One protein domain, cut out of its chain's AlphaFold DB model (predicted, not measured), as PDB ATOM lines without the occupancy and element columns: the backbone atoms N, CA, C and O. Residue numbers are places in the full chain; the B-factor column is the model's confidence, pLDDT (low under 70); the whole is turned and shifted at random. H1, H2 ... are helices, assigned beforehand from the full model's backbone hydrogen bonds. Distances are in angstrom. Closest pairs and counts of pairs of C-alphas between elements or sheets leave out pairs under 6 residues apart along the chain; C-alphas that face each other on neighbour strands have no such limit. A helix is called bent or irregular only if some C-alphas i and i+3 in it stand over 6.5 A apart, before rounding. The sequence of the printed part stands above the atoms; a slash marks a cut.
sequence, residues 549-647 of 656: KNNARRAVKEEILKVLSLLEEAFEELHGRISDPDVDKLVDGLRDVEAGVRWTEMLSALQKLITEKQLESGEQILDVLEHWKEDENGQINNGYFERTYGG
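Overview. This is residues 549 to 647 of the 656 residues of an uncharacterized protein of Aedes aegypti (UniProt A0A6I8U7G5). Long helix H1 crosses three shorter helices, H2, H3 and H4, in a bent row. A loop then leads to tiny H5 near H1. The printed part has 99 residues with five named helices, H1 to H5 in order along the chain, which hold 61 of them, and no named strand; its class is all helix, and it is compact, with a radius of gyration of the C-alphas of 13.0 A and spans of 38 by 31 by 17 A.

Along the chain. H1, residues 549 to 570, runs 32.9 A from C-alpha 549 at (80.204, 48.140, 52.883). H2 is 580 to 589, H3 599 to 613 (21.1 A), H4 618 to 627, H5 641 to 644, ending at (90.126, 14.657, 64.682).

Arrangement. H1, with residues 553 to 561 alone, touches H2 at a steep tilt of 56 degrees; closest C-alphas, Lys 557 and Val 587, 6.5 A. H2 touches H3's residues 605 to 609 alone; closest C-alphas, Leu 586 and Ala 605, 6.5 A. H3 and H4 touch as a hairpin, 6 degrees, opposite ways; closest C-alphas, Gln 607 and Leu 622, 6.0 A. H1 and H5 are near each other. Every O i to N i+4 pair is within hydrogen-bond range in H2, H3 and H4, 16 of 18 in H1; H5 is too short for one.

Size, cuts and confidence. C-alphas 549 and 647, the farthest apart, are 39.4 A apart. The printed part has no cut; the H4 to H5 link is long. pLDDT is under 70 at 549 to 550, 594 to 596, 630 to 641 and 644 to 647.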
ATOM      1  N   LYS A 549      79.655  49.129  53.823       56.78
ATOM      2  CA  LYS A 549      80.204  48.140  52.883       56.78
ATOM      3  C   LYS A 549      81.634  47.699  53.229       56.78
ATOM      4  O   LYS A 549      81.953  46.515  53.177       56.78
ATOM      5  N   ASN A 550      82.488  48.646  53.619       66.81
ATOM      6  CA  ASN A 550      83.905  48.398  53.896       66.81
ATOM      7  C   ASN A 550      84.124  47.762  55.276       66.81
ATOM      8  O   ASN A 550      85.147  47.117  55.486       66.81
ATOM      9  N   ASN A 551      83.189  47.944  56.212       74.19
ATOM     10  CA  ASN A 551      83.283  47.371  57.552       74.19
ATOM     11  C   ASN A 551      82.790  45.916  57.557       74.19
ATOM     12  O   ASN A 551      83.457  45.059  58.129       74.19
ATOM     13  N   ALA A 552      81.688  45.621  56.857       77.12
ATOM     14  CA  ALA A 552      81.174  44.256  56.720       77.12
ATOM     15  C   ALA A 552      82.161  43.339  55.972       77.12
ATOM     16  O   ALA A 552      82.528  42.281  56.475       77.12
ATOM     17  N   ARG A 553      82.698  43.803  54.831       81.56
ATOM     18  CA  ARG A 553      83.760  43.098  54.082       81.56
ATOM     19  C   ARG A 553      85.000  42.813  54.926       81.56
ATOM     20  O   ARG A 553      85.599  41.752  54.791       81.56
ATOM     21  N   ARG A 554      85.375  43.748  55.805       84.06
ATOM     22  CA  ARG A 554      86.510  43.579  56.716       84.06
ATOM     23  C   ARG A 554      86.247  42.494  57.757       84.06
ATOM     24  O   ARG A 554      87.105  41.642  57.927       84.06
ATOM     25  N   ALA A 555      85.080  42.509  58.402       80.81
ATOM     26  CA  ALA A 555      84.711  41.491  59.383       80.81
ATOM     27  C   ALA A 555      84.718  40.088  58.756       80.81
ATOM     28  O   ALA A 555      85.357  39.189  59.284       80.81
ATOM     29  N   VAL A 556      84.116  39.924  57.571       83.38
ATOM     30  CA  VAL A 556      84.124  38.638  56.852       83.38
ATOM     31  C   VAL A 556      85.548  38.207  56.471       83.38
ATOM     32  O   VAL A 556      85.888  37.046  56.669       83.38
ATOM     33  N   LYS A 557      86.422  39.124  56.019       86.94
ATOM     34  CA  LYS A 557      87.847  38.802  55.802       86.94
ATOM     35  C   LYS A 557      88.540  38.342  57.091       86.94
ATOM     36  O   LYS A 557      89.311  37.388  57.056       86.94
ATOM     37  N   GLU A 558      88.278  39.014  58.208       83.38
ATOM     38  CA  GLU A 558      88.864  38.687  59.511       83.38
ATOM     39  C   GLU A 558      88.367  37.320  60.034       83.38
ATOM     40  O   GLU A 558      89.176  36.585  60.594       83.38
ATOM     41  N   GLU A 559      87.120  36.903  59.767       82.19
ATOM     42  CA  GLU A 559      86.646  35.534  60.063       82.19
ATOM     43  C   GLU A 559      87.265  34.465  59.144       82.19
ATOM     44  O   GLU A 559      87.735  33.437  59.633       82.19
ATOM     45  N   ILE A 560      87.347  34.705  57.827       85.31
ATOM     46  CA  ILE A 560      87.981  33.762  56.883       85.31
ATOM     47  C   ILE A 560      89.444  33.505  57.271       85.31
ATOM     48  O   ILE A 560      89.906  32.365  57.232       85.31
ATOM     49  N   LEU A 561      90.168  34.548  57.692       84.75
ATOM     50  CA  LEU A 561      91.551  34.422  58.153       84.75
ATOM     51  C   LEU A 561      91.683  33.605  59.452       84.75
ATOM     52  O   LEU A 561      92.698  32.932  59.613       84.75
ATOM     53  N   LYS A 562      90.679  33.583  60.345       83.75
ATOM     54  CA  LYS A 562      90.677  32.666  61.503       83.75
ATOM     55  C   LYS A 562      90.521  31.213  61.065       83.75
ATOM     56  O   LYS A 562      91.284  30.370  61.522       83.75
ATOM     57  N   VAL A 563      89.571  30.925  60.168       83.12
ATOM     58  CA  VAL A 563      89.348  29.562  59.646       83.12
ATOM     59  C   VAL A 563      90.607  29.042  58.953       83.12
ATOM     60  O   VAL A 563      91.046  27.929  59.228       83.12
ATOM     61  N   LEU A 564      91.243  29.872  58.119       84.50
ATOM     62  CA  LEU A 564      92.514  29.534  57.475       84.50
ATOM     63  C   LEU A 564      93.656  29.353  58.488       84.50
ATOM     64  O   LEU A 564      94.396  28.386  58.373       84.50
ATOM     65  N   SER A 565      93.768  30.212  59.507       84.81
ATOM     66  CA  SER A 565      94.798  30.080  60.550       84.81
ATOM     67  C   SER A 565      94.638  28.820  61.407       84.81
ATOM     68  O   SER A 565      95.640  28.323  61.913       84.81
ATOM     69  N   LEU A 566      93.413  28.323  61.595       83.50
ATOM     70  CA  LEU A 566      93.154  27.052  62.276       83.50
ATOM     71  C   LEU A 566      93.524  25.872  61.370       83.50
ATOM     72  O   LEU A 566      94.225  24.966  61.806       83.50
ATOM     73  N   LEU A 567      93.145  25.916  60.086       83.81
ATOM     74  CA  LEU A 567      93.574  24.913  59.106       83.81
ATOM     75  C   LEU A 567      95.103  24.850  58.962       83.81
ATOM     76  O   LEU A 567      95.644  23.752  58.892       83.81
ATOM     77  N   GLU A 568      95.805  25.986  58.979       86.06
ATOM     78  CA  GLU A 568      97.276  26.041  58.949       86.06
ATOM     79  C   GLU A 568      97.945  25.380  60.175       86.06
ATOM     80  O   GLU A 568      99.086  24.938  60.055       86.06
ATOM     81  N   GLU A 569      97.265  25.253  61.327       82.44
ATOM     82  CA  GLU A 569      97.812  24.564  62.516       82.44
ATOM     83  C   GLU A 569      97.799  23.029  62.368       82.44
ATOM     84  O   GLU A 569      98.693  22.359  62.885       82.44
ATOM     85  N   ALA A 570      96.829  22.461  61.639       77.44
ATOM     86  CA  ALA A 570      96.783  21.021  61.335       77.44
ATOM     87  C   ALA A 570      97.440  20.656  59.992       77.44
ATOM     88  O   ALA A 570      97.930  19.540  59.821       77.44
ATOM     89  N   PHE A 571      97.449  21.588  59.040       82.81
ATOM     90  CA  PHE A 571      97.912  21.389  57.672       82.81
ATOM     91  C   PHE A 571      98.895  22.506  57.294       82.81
ATOM     92  O   PHE A 571      98.534  23.462  56.603       82.81
ATOM     93  N   GLU A 572     100.165  22.359  57.697       79.19
ATOM     94  CA  GLU A 572     101.249  23.308  57.366       79.19
ATOM     95  C   GLU A 572     101.356  23.588  55.851       79.19
ATOM     96  O   GLU A 572     101.854  24.635  55.442       79.19
ATOM     97  N   GLU A 573     100.845  22.689  55.002       80.44
ATOM     98  CA  GLU A 573     100.780  22.876  53.553       80.44
ATOM     99  C   GLU A 573      99.958  24.105  53.128       80.44
ATOM    100  O   GLU A 573     100.292  24.706  52.110       80.44
ATOM    101  N   LEU A 574      98.922  24.527  53.872       78.88
ATOM    102  CA  LEU A 574      98.188  25.764  53.547       78.88
ATOM    103  C   LEU A 574      99.099  27.002  53.596       78.88
ATOM    104  O   LEU A 574      98.878  27.951  52.831       78.88
ATOM    105  N   HIS A 575     100.109  26.991  54.473       76.12
ATOM    106  CA  HIS A 575     100.879  28.169  54.849       76.12
ATOM    107  C   HIS A 575     101.633  28.752  53.645       76.12
ATOM    108  O   HIS A 575     102.614  28.204  53.141       76.12
ATOM    109  N   GLY A 576     101.142  29.887  53.144       71.31
ATOM    110  CA  GLY A 576     101.672  30.552  51.951       71.31
ATOM    111  C   GLY A 576     101.192  29.992  50.601       71.31
ATOM    112  O   GLY A 576     101.458  30.624  49.576       71.31
ATOM    113  N   ARG A 577     100.435  28.882  50.553       77.88
ATOM    114  CA  ARG A 577      99.697  28.472  49.333       77.88
ATOM    115  C   ARG A 577      98.510  29.398  49.082       77.88
ATOM    116  O   ARG A 577      98.231  29.739  47.929       77.88
ATOM    117  N   ILE A 578      97.815  29.809  50.141       80.88
ATOM    118  CA  ILE A 578      96.757  30.826  50.099       80.88
ATOM    119  C   ILE A 578      97.376  32.170  50.493       80.88
ATOM    120  O   ILE A 578      98.113  32.272  51.465       80.88
ATOM    121  N   SER A 579      97.129  33.205  49.689       82.44
ATOM    122  CA  SER A 579      97.653  34.555  49.923       82.44
ATOM    123  C   SER A 579      96.523  35.542  50.213       82.44
ATOM    124  O   SER A 579      95.394  35.343  49.767       82.44
ATOM    125  N   ASP A 580      96.842  36.657  50.873       79.75
ATOM    126  CA  ASP A 580      95.923  37.781  51.133       79.75
ATOM    127  C   ASP A 580      95.008  38.144  49.933       79.75
ATOM    128  O   ASP A 580      93.792  38.224  50.120       79.75
ATOM    129  N   PRO A 581      95.527  38.274  48.686       83.25
ATOM    130  CA  PRO A 581      94.707  38.588  47.512       83.25
ATOM    131  C   PRO A 581      93.762  37.468  47.062       83.25
ATOM    132  O   PRO A 581      92.855  37.728  46.277       83.25
ATOM    133  N   ASP A 582      93.971  36.224  47.494       84.81
ATOM    134  CA  ASP A 582      93.039  35.120  47.237       84.81
ATOM    135  C   ASP A 582      91.889  35.136  48.249       84.81
ATOM    136  O   ASP A 582      90.742  34.901  47.871       84.81
ATOM    137  N   VAL A 583      92.170  35.522  49.498       84.75
ATOM    138  CA  VAL A 583      91.133  35.816  50.498       84.75
ATOM    139  C   VAL A 583      90.299  37.027  50.068       84.75
ATOM    140  O   VAL A 583      89.075  36.983  50.157       84.75
ATOM    141  N   ASP A 584      90.922  38.081  49.524       84.38
ATOM    142  CA  ASP A 584      90.187  39.235  48.982       84.38
ATOM    143  C   ASP A 584      89.276  38.842  47.801       84.38
ATOM    144  O   ASP A 584      88.110  39.234  47.784       84.38
ATOM    145  N   LYS A 585      89.747  37.999  46.862       86.00
ATOM    146  CA  LYS A 585      88.895  37.435  45.789       86.00
ATOM    147  C   LYS A 585      87.735  36.607  46.339       86.00
ATOM    148  O   LYS A 585      86.642  36.663  45.783       86.00
ATOM    149  N   LEU A 586      87.966  35.829  47.399       87.12
ATOM    150  CA  LEU A 586      86.927  35.023  48.041       87.12
ATOM    151  C   LEU A 586      85.852  35.937  48.649       87.12
ATOM    152  O   LEU A 586      84.668  35.736  48.386       87.12
ATOM    153  N   VAL A 587      86.252  37.004  49.350       85.81
ATOM    154  CA  VAL A 587      85.341  38.038  49.879       85.81
ATOM    155  C   VAL A 587      84.597  38.789  48.768       85.81
ATOM    156  O   VAL A 587      83.421  39.110  48.938       85.81
ATOM    157  N   ASP A 588      85.236  39.051  47.624       82.56
ATOM    158  CA  ASP A 588      84.585  39.634  46.441       82.56
ATOM    159  C   ASP A 588      83.615  38.668  45.731       82.56
ATOM    160  O   ASP A 588      82.690  39.124  45.056       82.56
ATOM    161  N   GLY A 589      83.803  37.351  45.877       80.19
ATOM    162  CA  GLY A 589      82.936  36.313  45.308       80.19
ATOM    163  C   GLY A 589      81.703  35.966  46.150       80.19
ATOM    164  O   GLY A 589      80.765  35.350  45.634       80.19
ATOM    165  N   LEU A 590      81.679  36.354  47.429       85.50
ATOM    166  CA  LEU A 590      80.548  36.132  48.331       85.50
ATOM    167  C   LEU A 590      79.389  37.093  48.020       85.50
ATOM    168  O   LEU A 590      79.583  38.278  47.738       85.50
ATOM    169  N   ARG A 591      78.155  36.579  48.070       78.88
ATOM    170  CA  ARG A 591      76.945  37.374  47.808       78.88
ATOM    171  C   ARG A 591      76.586  38.213  49.025       78.88
ATOM    172  O   ARG A 591      76.816  37.797  50.154       78.88
ATOM    173  N   ASP A 592      76.022  39.393  48.769       72.62
ATOM    174  CA  ASP A 592      75.361  40.259  49.753       72.62
ATOM    175  C   ASP A 592      76.088  40.407  51.104       72.62
ATOM    176  O   ASP A 592      75.466  40.522  52.155       72.62
ATOM    177  N   VAL A 593      77.426  40.513  51.064       75.06
ATOM    178  CA  VAL A 593      78.325  40.682  52.229       75.06
ATOM    179  C   VAL A 593      77.891  41.820  53.171       75.06
ATOM    180  O   VAL A 593      78.205  41.822  54.355       75.06
ATOM    181  N   GLU A 594      77.139  42.789  52.654       64.38
ATOM    182  CA  GLU A 594      76.585  43.936  53.381       64.38
ATOM    183  C   GLU A 594      75.357  43.607  54.250       64.38
ATOM    184  O   GLU A 594      75.053  44.366  55.169       64.38
ATOM    185  N   ALA A 595      74.664  42.501  53.965       65.06
ATOM    186  CA  ALA A 595      73.563  41.949  54.758       65.06
ATOM    187  C   ALA A 595      74.030  40.870  55.758       65.06
ATOM    188  O   ALA A 595      73.255  40.468  56.623       65.06
ATOM    189  N   GLY A 596      75.294  40.439  55.655       66.88
ATOM    190  CA  GLY A 596      75.864  39.299  56.372       66.88
ATOM    191  C   GLY A 596      76.007  38.080  55.457       66.88
ATOM    192  O   GLY A 596      75.100  37.755  54.694       66.88
ATOM    193  N   VAL A 597      77.157  37.408  55.527       75.75
ATOM    194  CA  VAL A 597      77.417  36.163  54.786       75.75
ATOM    195  C   VAL A 597      76.962  34.976  55.629       75.75
ATOM    196  O   VAL A 597      77.234  34.928  56.826       75.75
ATOM    197  N   ARG A 598      76.295  34.000  55.008       78.31
ATOM    198  CA  ARG A 598      75.913  32.744  55.671       78.31
ATOM    199  C   ARG A 598      77.141  31.845  55.833       78.31
ATOM    200  O   ARG A 598      77.869  31.649  54.861       78.31
ATOM    201  N   TRP A 599      77.334  31.251  57.013       78.19
ATOM    202  CA  TRP A 599      78.477  30.375  57.321       78.19
ATOM    203  C   TRP A 599      78.723  29.306  56.242       78.19
ATOM    204  O   TRP A 599      79.836  29.165  55.740       78.19
ATOM    205  N   THR A 600      77.661  28.640  55.779       79.12
ATOM    206  CA  THR A 600      77.734  27.631  54.708       79.12
ATOM    207  C   THR A 600      78.204  28.181  53.360       79.12
ATOM    208  O   THR A 600      78.914  27.489  52.638       79.12
ATOM    209  N   GLU A 601      77.876  29.428  53.014       83.44
ATOM    210  CA  GLU A 601      78.347  30.064  51.774       83.44
ATOM    211  C   GLU A 601      79.831  30.446  51.872       83.44
ATOM    212  O   GLU A 601      80.559  30.341  50.884       83.44
ATOM    213  N   MET A 602      80.301  30.808  53.071       84.12
ATOM    214  CA  MET A 602      81.721  31.031  53.353       84.12
ATOM    215  C   MET A 602      82.526  29.723  53.299       84.12
ATOM    216  O   MET A 602      83.582  29.689  52.665       84.12
ATOM    217  N   LEU A 603      82.005  28.636  53.884       84.12
ATOM    218  CA  LEU A 603      82.611  27.302  53.807       84.12
ATOM    219  C   LEU A 603      82.678  26.784  52.366       84.12
ATOM    220  O   LEU A 603      83.754  26.391  51.924       84.12
ATOM    221  N   SER A 604      81.591  26.847  51.591       85.00
ATOM    222  CA  SER A 604      81.617  26.414  50.184       85.00
ATOM    223  C   SER A 604      82.563  27.256  49.317       85.00
ATOM    224  O   SER A 604      83.179  26.733  48.387       85.00
ATOM    225  N   ALA A 605      82.734  28.546  49.624       85.88
ATOM    226  CA  ALA A 605      83.735  29.380  48.962       85.88
ATOM    227  C   ALA A 605      85.176  28.978  49.340       85.88
ATOM    228  O   ALA A 605      86.052  28.970  48.473       85.88
ATOM    229  N   LEU A 606      85.420  28.581  50.596       86.88
ATOM    230  CA  LEU A 606      86.705  28.040  51.058       86.88
ATOM    231  C   LEU A 606      87.017  26.671  50.436       86.88
ATOM    232  O   LEU A 606      88.099  26.496  49.881       86.88
ATOM    233  N   GLN A 607      86.060  25.740  50.431       87.56
ATOM    234  CA  GLN A 607      86.174  24.438  49.757       87.56
ATOM    235  C   GLN A 607      86.520  24.609  48.263       87.56
ATOM    236  O   GLN A 607      87.391  23.917  47.726       87.56
ATOM    237  N   LYS A 608      85.904  25.596  47.593       88.62
ATOM    238  CA  LYS A 608      86.229  25.960  46.205       88.62
ATOM    239  C   LYS A 608      87.644  26.533  46.048       88.62
ATOM    240  O   LYS A 608      88.329  26.194  45.090       88.62
ATOM    241  N   LEU A 609      88.112  27.363  46.981       86.94
ATOM    242  CA  LEU A 609      89.487  27.876  46.960       86.94
ATOM    243  C   LEU A 609      90.523  26.761  47.185       86.94
ATOM    244  O   LEU A 609      91.555  26.746  46.522       86.94
ATOM    245  N   ILE A 610      90.251  25.809  48.078       86.44
ATOM    246  CA  ILE A 610      91.151  24.683  48.379       86.44
ATOM    247  C   ILE A 610      91.240  23.700  47.202       86.44
ATOM    248  O   ILE A 610      92.344  23.310  46.819       86.44
ATOM    249  N   THR A 611      90.115  23.385  46.551       85.25
ATOM    250  CA  THR A 611      90.112  22.596  45.303       85.25
ATOM    251  C   THR A 611      90.826  23.312  44.151       85.25
ATOM    252  O   THR A 611      91.618  22.686  43.445       85.25
ATOM    253  N   GLU A 612      90.649  24.630  43.990       86.31
ATOM    254  CA  GLU A 612      91.398  25.431  43.004       86.31
ATOM    255  C   GLU A 612      92.913  25.485  43.273       86.31
ATOM    256  O   GLU A 612      93.693  25.703  42.343       86.31
ATOM    257  N   LYS A 613      93.347  25.285  44.524       83.62
ATOM    258  CA  LYS A 613      94.765  25.319  44.927       83.62
ATOM    259  C   LYS A 613      95.500  23.985  44.777       83.62
ATOM    260  O   LYS A 613      96.728  24.009  44.826       83.62
ATOM    261  N   GLN A 614      94.783  22.875  44.567       81.50
ATOM    262  CA  GLN A 614      95.342  21.523  44.379       81.50
ATOM    263  C   GLN A 614      96.384  21.161  45.455       81.50
ATOM    264  O   GLN A 614      97.540  20.858  45.156       81.50
ATOM    265  N   LEU A 615      95.966  21.261  46.720       82.12
ATOM    266  CA  LEU A 615      96.768  20.865  47.880       82.12
ATOM    267  C   LEU A 615      96.848  19.335  47.981       82.12
ATOM    268  O   LEU A 615      95.854  18.651  47.734       82.12
ATOM    269  N   GLU A 616      98.001  18.804  48.386       79.19
ATOM    270  CA  GLU A 616      98.210  17.360  48.599       79.19
ATOM    271  C   GLU A 616      97.344  16.838  49.761       79.19
ATOM    272  O   GLU A 616      96.812  15.731  49.713       79.19
ATOM    273  N   SER A 617      97.122  17.688  50.765       81.19
ATOM    274  CA  SER A 617      96.185  17.489  51.881       81.19
ATOM    275  C   SER A 617      94.719  17.838  51.555       81.19
ATOM    276  O   SER A 617      93.854  17.769  52.431       81.19
ATOM    277  N   GLY A 618      94.411  18.201  50.302       83.44
ATOM    278  CA  GLY A 618      93.143  18.816  49.890       83.44
ATOM    279  C   GLY A 618      91.880  18.065  50.323       83.44
ATOM    280  O   GLY A 618      90.980  18.681  50.885       83.44
ATOM    281  N   GLU A 619      91.818  16.747  50.121       81.88
ATOM    282  CA  GLU A 619      90.642  15.932  50.480       81.88
ATOM    283  C   GLU A 619      90.366  15.930  51.995       81.88
ATOM    284  O   GLU A 619      89.216  16.024  52.414       81.88
ATOM    285  N   GLN A 620      91.417  15.920  52.822       81.44
ATOM    286  CA  GLN A 620      91.299  15.943  54.287       81.44
ATOM    287  C   GLN A 620      90.823  17.312  54.793       81.44
ATOM    288  O   GLN A 620      90.020  17.400  55.718       81.44
ATOM    289  N   ILE A 621      91.270  18.393  54.147       83.25
ATOM    290  CA  ILE A 621      90.807  19.754  54.449       83.25
ATOM    291  C   ILE A 621      89.331  19.931  54.039       83.25
ATOM    292  O   ILE A 621      88.579  20.638  54.713       83.25
ATOM    293  N   LEU A 622      88.892  19.292  52.948       85.56
ATOM    294  CA  LEU A 622      87.492  19.325  52.511       85.56
ATOM    295  C   LEU A 622      86.566  18.581  53.480       85.56
ATOM    296  O   LEU A 622      85.529  19.142  53.832       85.56
ATOM    297  N   ASP A 623      86.966  17.397  53.956       82.50
ATOM    298  CA  ASP A 623      86.246  16.620  54.980       82.50
ATOM    299  C   ASP A 623      86.108  17.405  56.300       82.50
ATOM    300  O   ASP A 623      85.017  17.512  56.868       82.50
ATOM    301  N   VAL A 624      87.188  18.074  56.731       83.38
ATOM    302  CA  VAL A 624      87.159  19.029  57.854       83.38
ATOM    303  C   VAL A 624      86.123  20.130  57.636       83.38
ATOM    304  O   VAL A 624      85.326  20.393  58.534       83.38
ATOM    305  N   LEU A 625      86.119  20.777  56.465       84.25
ATOM    306  CA  LEU A 625      85.204  21.885  56.164       84.25
ATOM    307  C   LEU A 625      83.745  21.437  55.990       84.25
ATOM    308  O   LEU A 625      82.849  22.225  56.280       84.25
ATOM    309  N   GLU A 626      83.488  20.204  55.551       82.75
ATOM    310  CA  GLU A 626      82.136  19.635  55.475       82.75
ATOM    311  C   GLU A 626      81.566  19.329  56.870       82.75
ATOM    312  O   GLU A 626      80.391  19.588  57.146       82.75
ATOM    313  N   HIS A 627      82.411  18.855  57.787       77.50
ATOM    314  CA  HIS A 627      82.018  18.558  59.163       77.50
ATOM    315  C   HIS A 627      82.034  19.776  60.108       77.50
ATOM    316  O   HIS A 627      81.512  19.684  61.228       77.50
ATOM    317  N   TRP A 628      82.584  20.922  59.683       79.44
ATOM    318  CA  TRP A 628      82.708  22.127  60.510       79.44
ATOM    319  C   TRP A 628      81.375  22.857  60.694       79.44
ATOM    320  O   TRP A 628      80.756  23.346  59.748       79.44
ATOM    321  N   LYS A 629      80.939  22.983  61.948       73.12
ATOM    322  CA  LYS A 629      79.667  23.622  62.300       73.12
ATOM    323  C   LYS A 629      79.873  24.983  62.953       73.12
ATOM    324  O   LYS A 629      80.941  25.300  63.471       73.12
ATOM    325  N   GLU A 630      78.815  25.772  62.907       69.06
ATOM    326  CA  GLU A 630      78.627  26.963  63.729       69.06
ATOM    327  C   GLU A 630      78.173  26.508  65.133       69.06
ATOM    328  O   GLU A 630      77.506  25.473  65.262       69.06
ATOM    329  N   ASP A 631      78.584  27.209  66.190       65.38
ATOM    330  CA  ASP A 631      78.125  26.955  67.561       65.38
ATOM    331  C   ASP A 631      76.829  27.727  67.882       65.38
ATOM    332  O   ASP A 631      76.318  28.511  67.080       65.38
ATOM    333  N   GLU A 632      76.287  27.517  69.080       51.53
ATOM    334  CA  GLU A 632      75.046  28.156  69.546       51.53
ATOM    335  C   GLU A 632      75.172  29.690  69.704       51.53
ATOM    336  O   GLU A 632      74.163  30.392  69.774       51.53
ATOM    337  N   ASN A 633      76.397  30.229  69.692       52.81
ATOM    338  CA  ASN A 633      76.707  31.656  69.782       52.81
ATOM    339  C   ASN A 633      76.963  32.318  68.412       52.81
ATOM    340  O   ASN A 633      77.270  33.514  68.376       52.81
ATOM    341  N   GLY A 634      76.887  31.576  67.299       55.19
ATOM    342  CA  GLY A 634      77.287  32.068  65.974       55.19
ATOM    343  C   GLY A 634      78.809  32.135  65.777       55.19
ATOM    344  O   GLY A 634      79.310  32.993  65.047       55.19
ATOM    345  N   GLN A 635      79.562  31.297  66.491       57.38
ATOM    346  CA  GLN A 635      81.024  31.219  66.455       57.38
ATOM    347  C   GLN A 635      81.499  29.883  65.862       57.38
ATOM    348  O   GLN A 635      80.727  28.961  65.601       57.38
ATOM    349  N   ILE A 636      82.800  29.791  65.599       61.75
ATOM    350  CA  ILE A 636      83.423  28.667  64.896       61.75
ATOM    351  C   ILE A 636      83.501  27.454  65.842       61.75
ATOM    352  O   ILE A 636      84.288  27.463  66.789       61.75
ATOM    353  N   ASN A 637      82.711  26.396  65.608       68.38
ATOM    354  CA  ASN A 637      82.715  25.212  66.476       68.38
ATOM    355  C   ASN A 637      83.860  24.259  66.106       68.38
ATOM    356  O   ASN A 637      83.715  23.353  65.282       68.38
ATOM    357  N   ASN A 638      85.007  24.448  66.752       66.38
ATOM    358  CA  ASN A 638      86.197  23.623  66.556       66.38
ATOM    359  C   ASN A 638      86.067  22.177  67.084       66.38
ATOM    360  O   ASN A 638      86.961  21.372  66.842       66.38
ATOM    361  N   GLY A 639      84.979  21.791  67.766       67.94
ATOM    362  CA  GLY A 639      84.865  20.510  68.488       67.94
ATOM    363  C   GLY A 639      84.876  19.224  67.637       67.94
ATOM    364  O   GLY A 639      84.921  18.117  68.194       67.94
ATOM    365  N   TYR A 640      84.832  19.352  66.304       64.62
ATOM    366  CA  TYR A 640      85.203  18.293  65.354       64.62
ATOM    367  C   TYR A 640      86.699  18.367  65.008       64.62
ATOM    368  O   TYR A 640      87.422  17.396  65.205       64.62
ATOM    369  N   PHE A 641      87.180  19.535  64.572       67.69
ATOM    370  CA  PHE A 641      88.576  19.781  64.198       67.69
ATOM    371  C   PHE A 641      89.570  19.412  65.315       67.69
ATOM    372  O   PHE A 641      90.492  18.630  65.093       67.69
ATOM    373  N   GLU A 642      89.332  19.871  66.545       70.38
ATOM    374  CA  GLU A 642      90.148  19.549  67.725       70.38
ATOM    375  C   GLU A 642      90.138  18.051  68.064       70.38
ATOM    376  O   GLU A 642      91.136  17.512  68.536       70.38
ATOM    377  N   ARG A 643      89.027  17.357  67.790       71.44
ATOM    378  CA  ARG A 643      88.857  15.926  68.075       71.44
ATOM    379  C   ARG A 643      89.561  15.036  67.055       71.44
ATOM    380  O   ARG A 643      90.069  13.983  67.432       71.44
ATOM    381  N   THR A 644      89.561  15.441  65.788       64.69
ATOM    382  CA  THR A 644      90.126  14.657  64.682       64.69
ATOM    383  C   THR A 644      91.594  15.020  64.409       64.69
ATOM    384  O   THR A 644      92.370  14.137  64.052       64.69
ATOM    385  N   TYR A 645      92.004  16.276  64.643       66.06
ATOM    386  CA  TYR A 645      93.339  16.797  64.287       66.06
ATOM    387  C   TYR A 645      94.087  17.523  65.422       66.06
ATOM    388  O   TYR A 645      95.311  17.611  65.369       66.06
ATOM    389  N   GLY A 646      93.414  17.989  66.483       57.34
ATOM    390  CA  GLY A 646      94.005  18.793  67.577       57.34
ATOM    391  C   GLY A 646      94.985  18.070  68.521       57.34
ATOM    392  O   GLY A 646      95.203  18.499  69.652       57.34
ATOM    393  N   GLY A 647      95.576  16.952  68.097       46.81
ATOM    394  CA  GLY A 647      96.331  16.032  68.950       46.81
ATOM    395  C   GLY A 647      97.769  16.429  69.315       46.81
ATOM    396  O   GLY A 647      98.444  15.608  69.935       46.81
TER     397      GLY A 647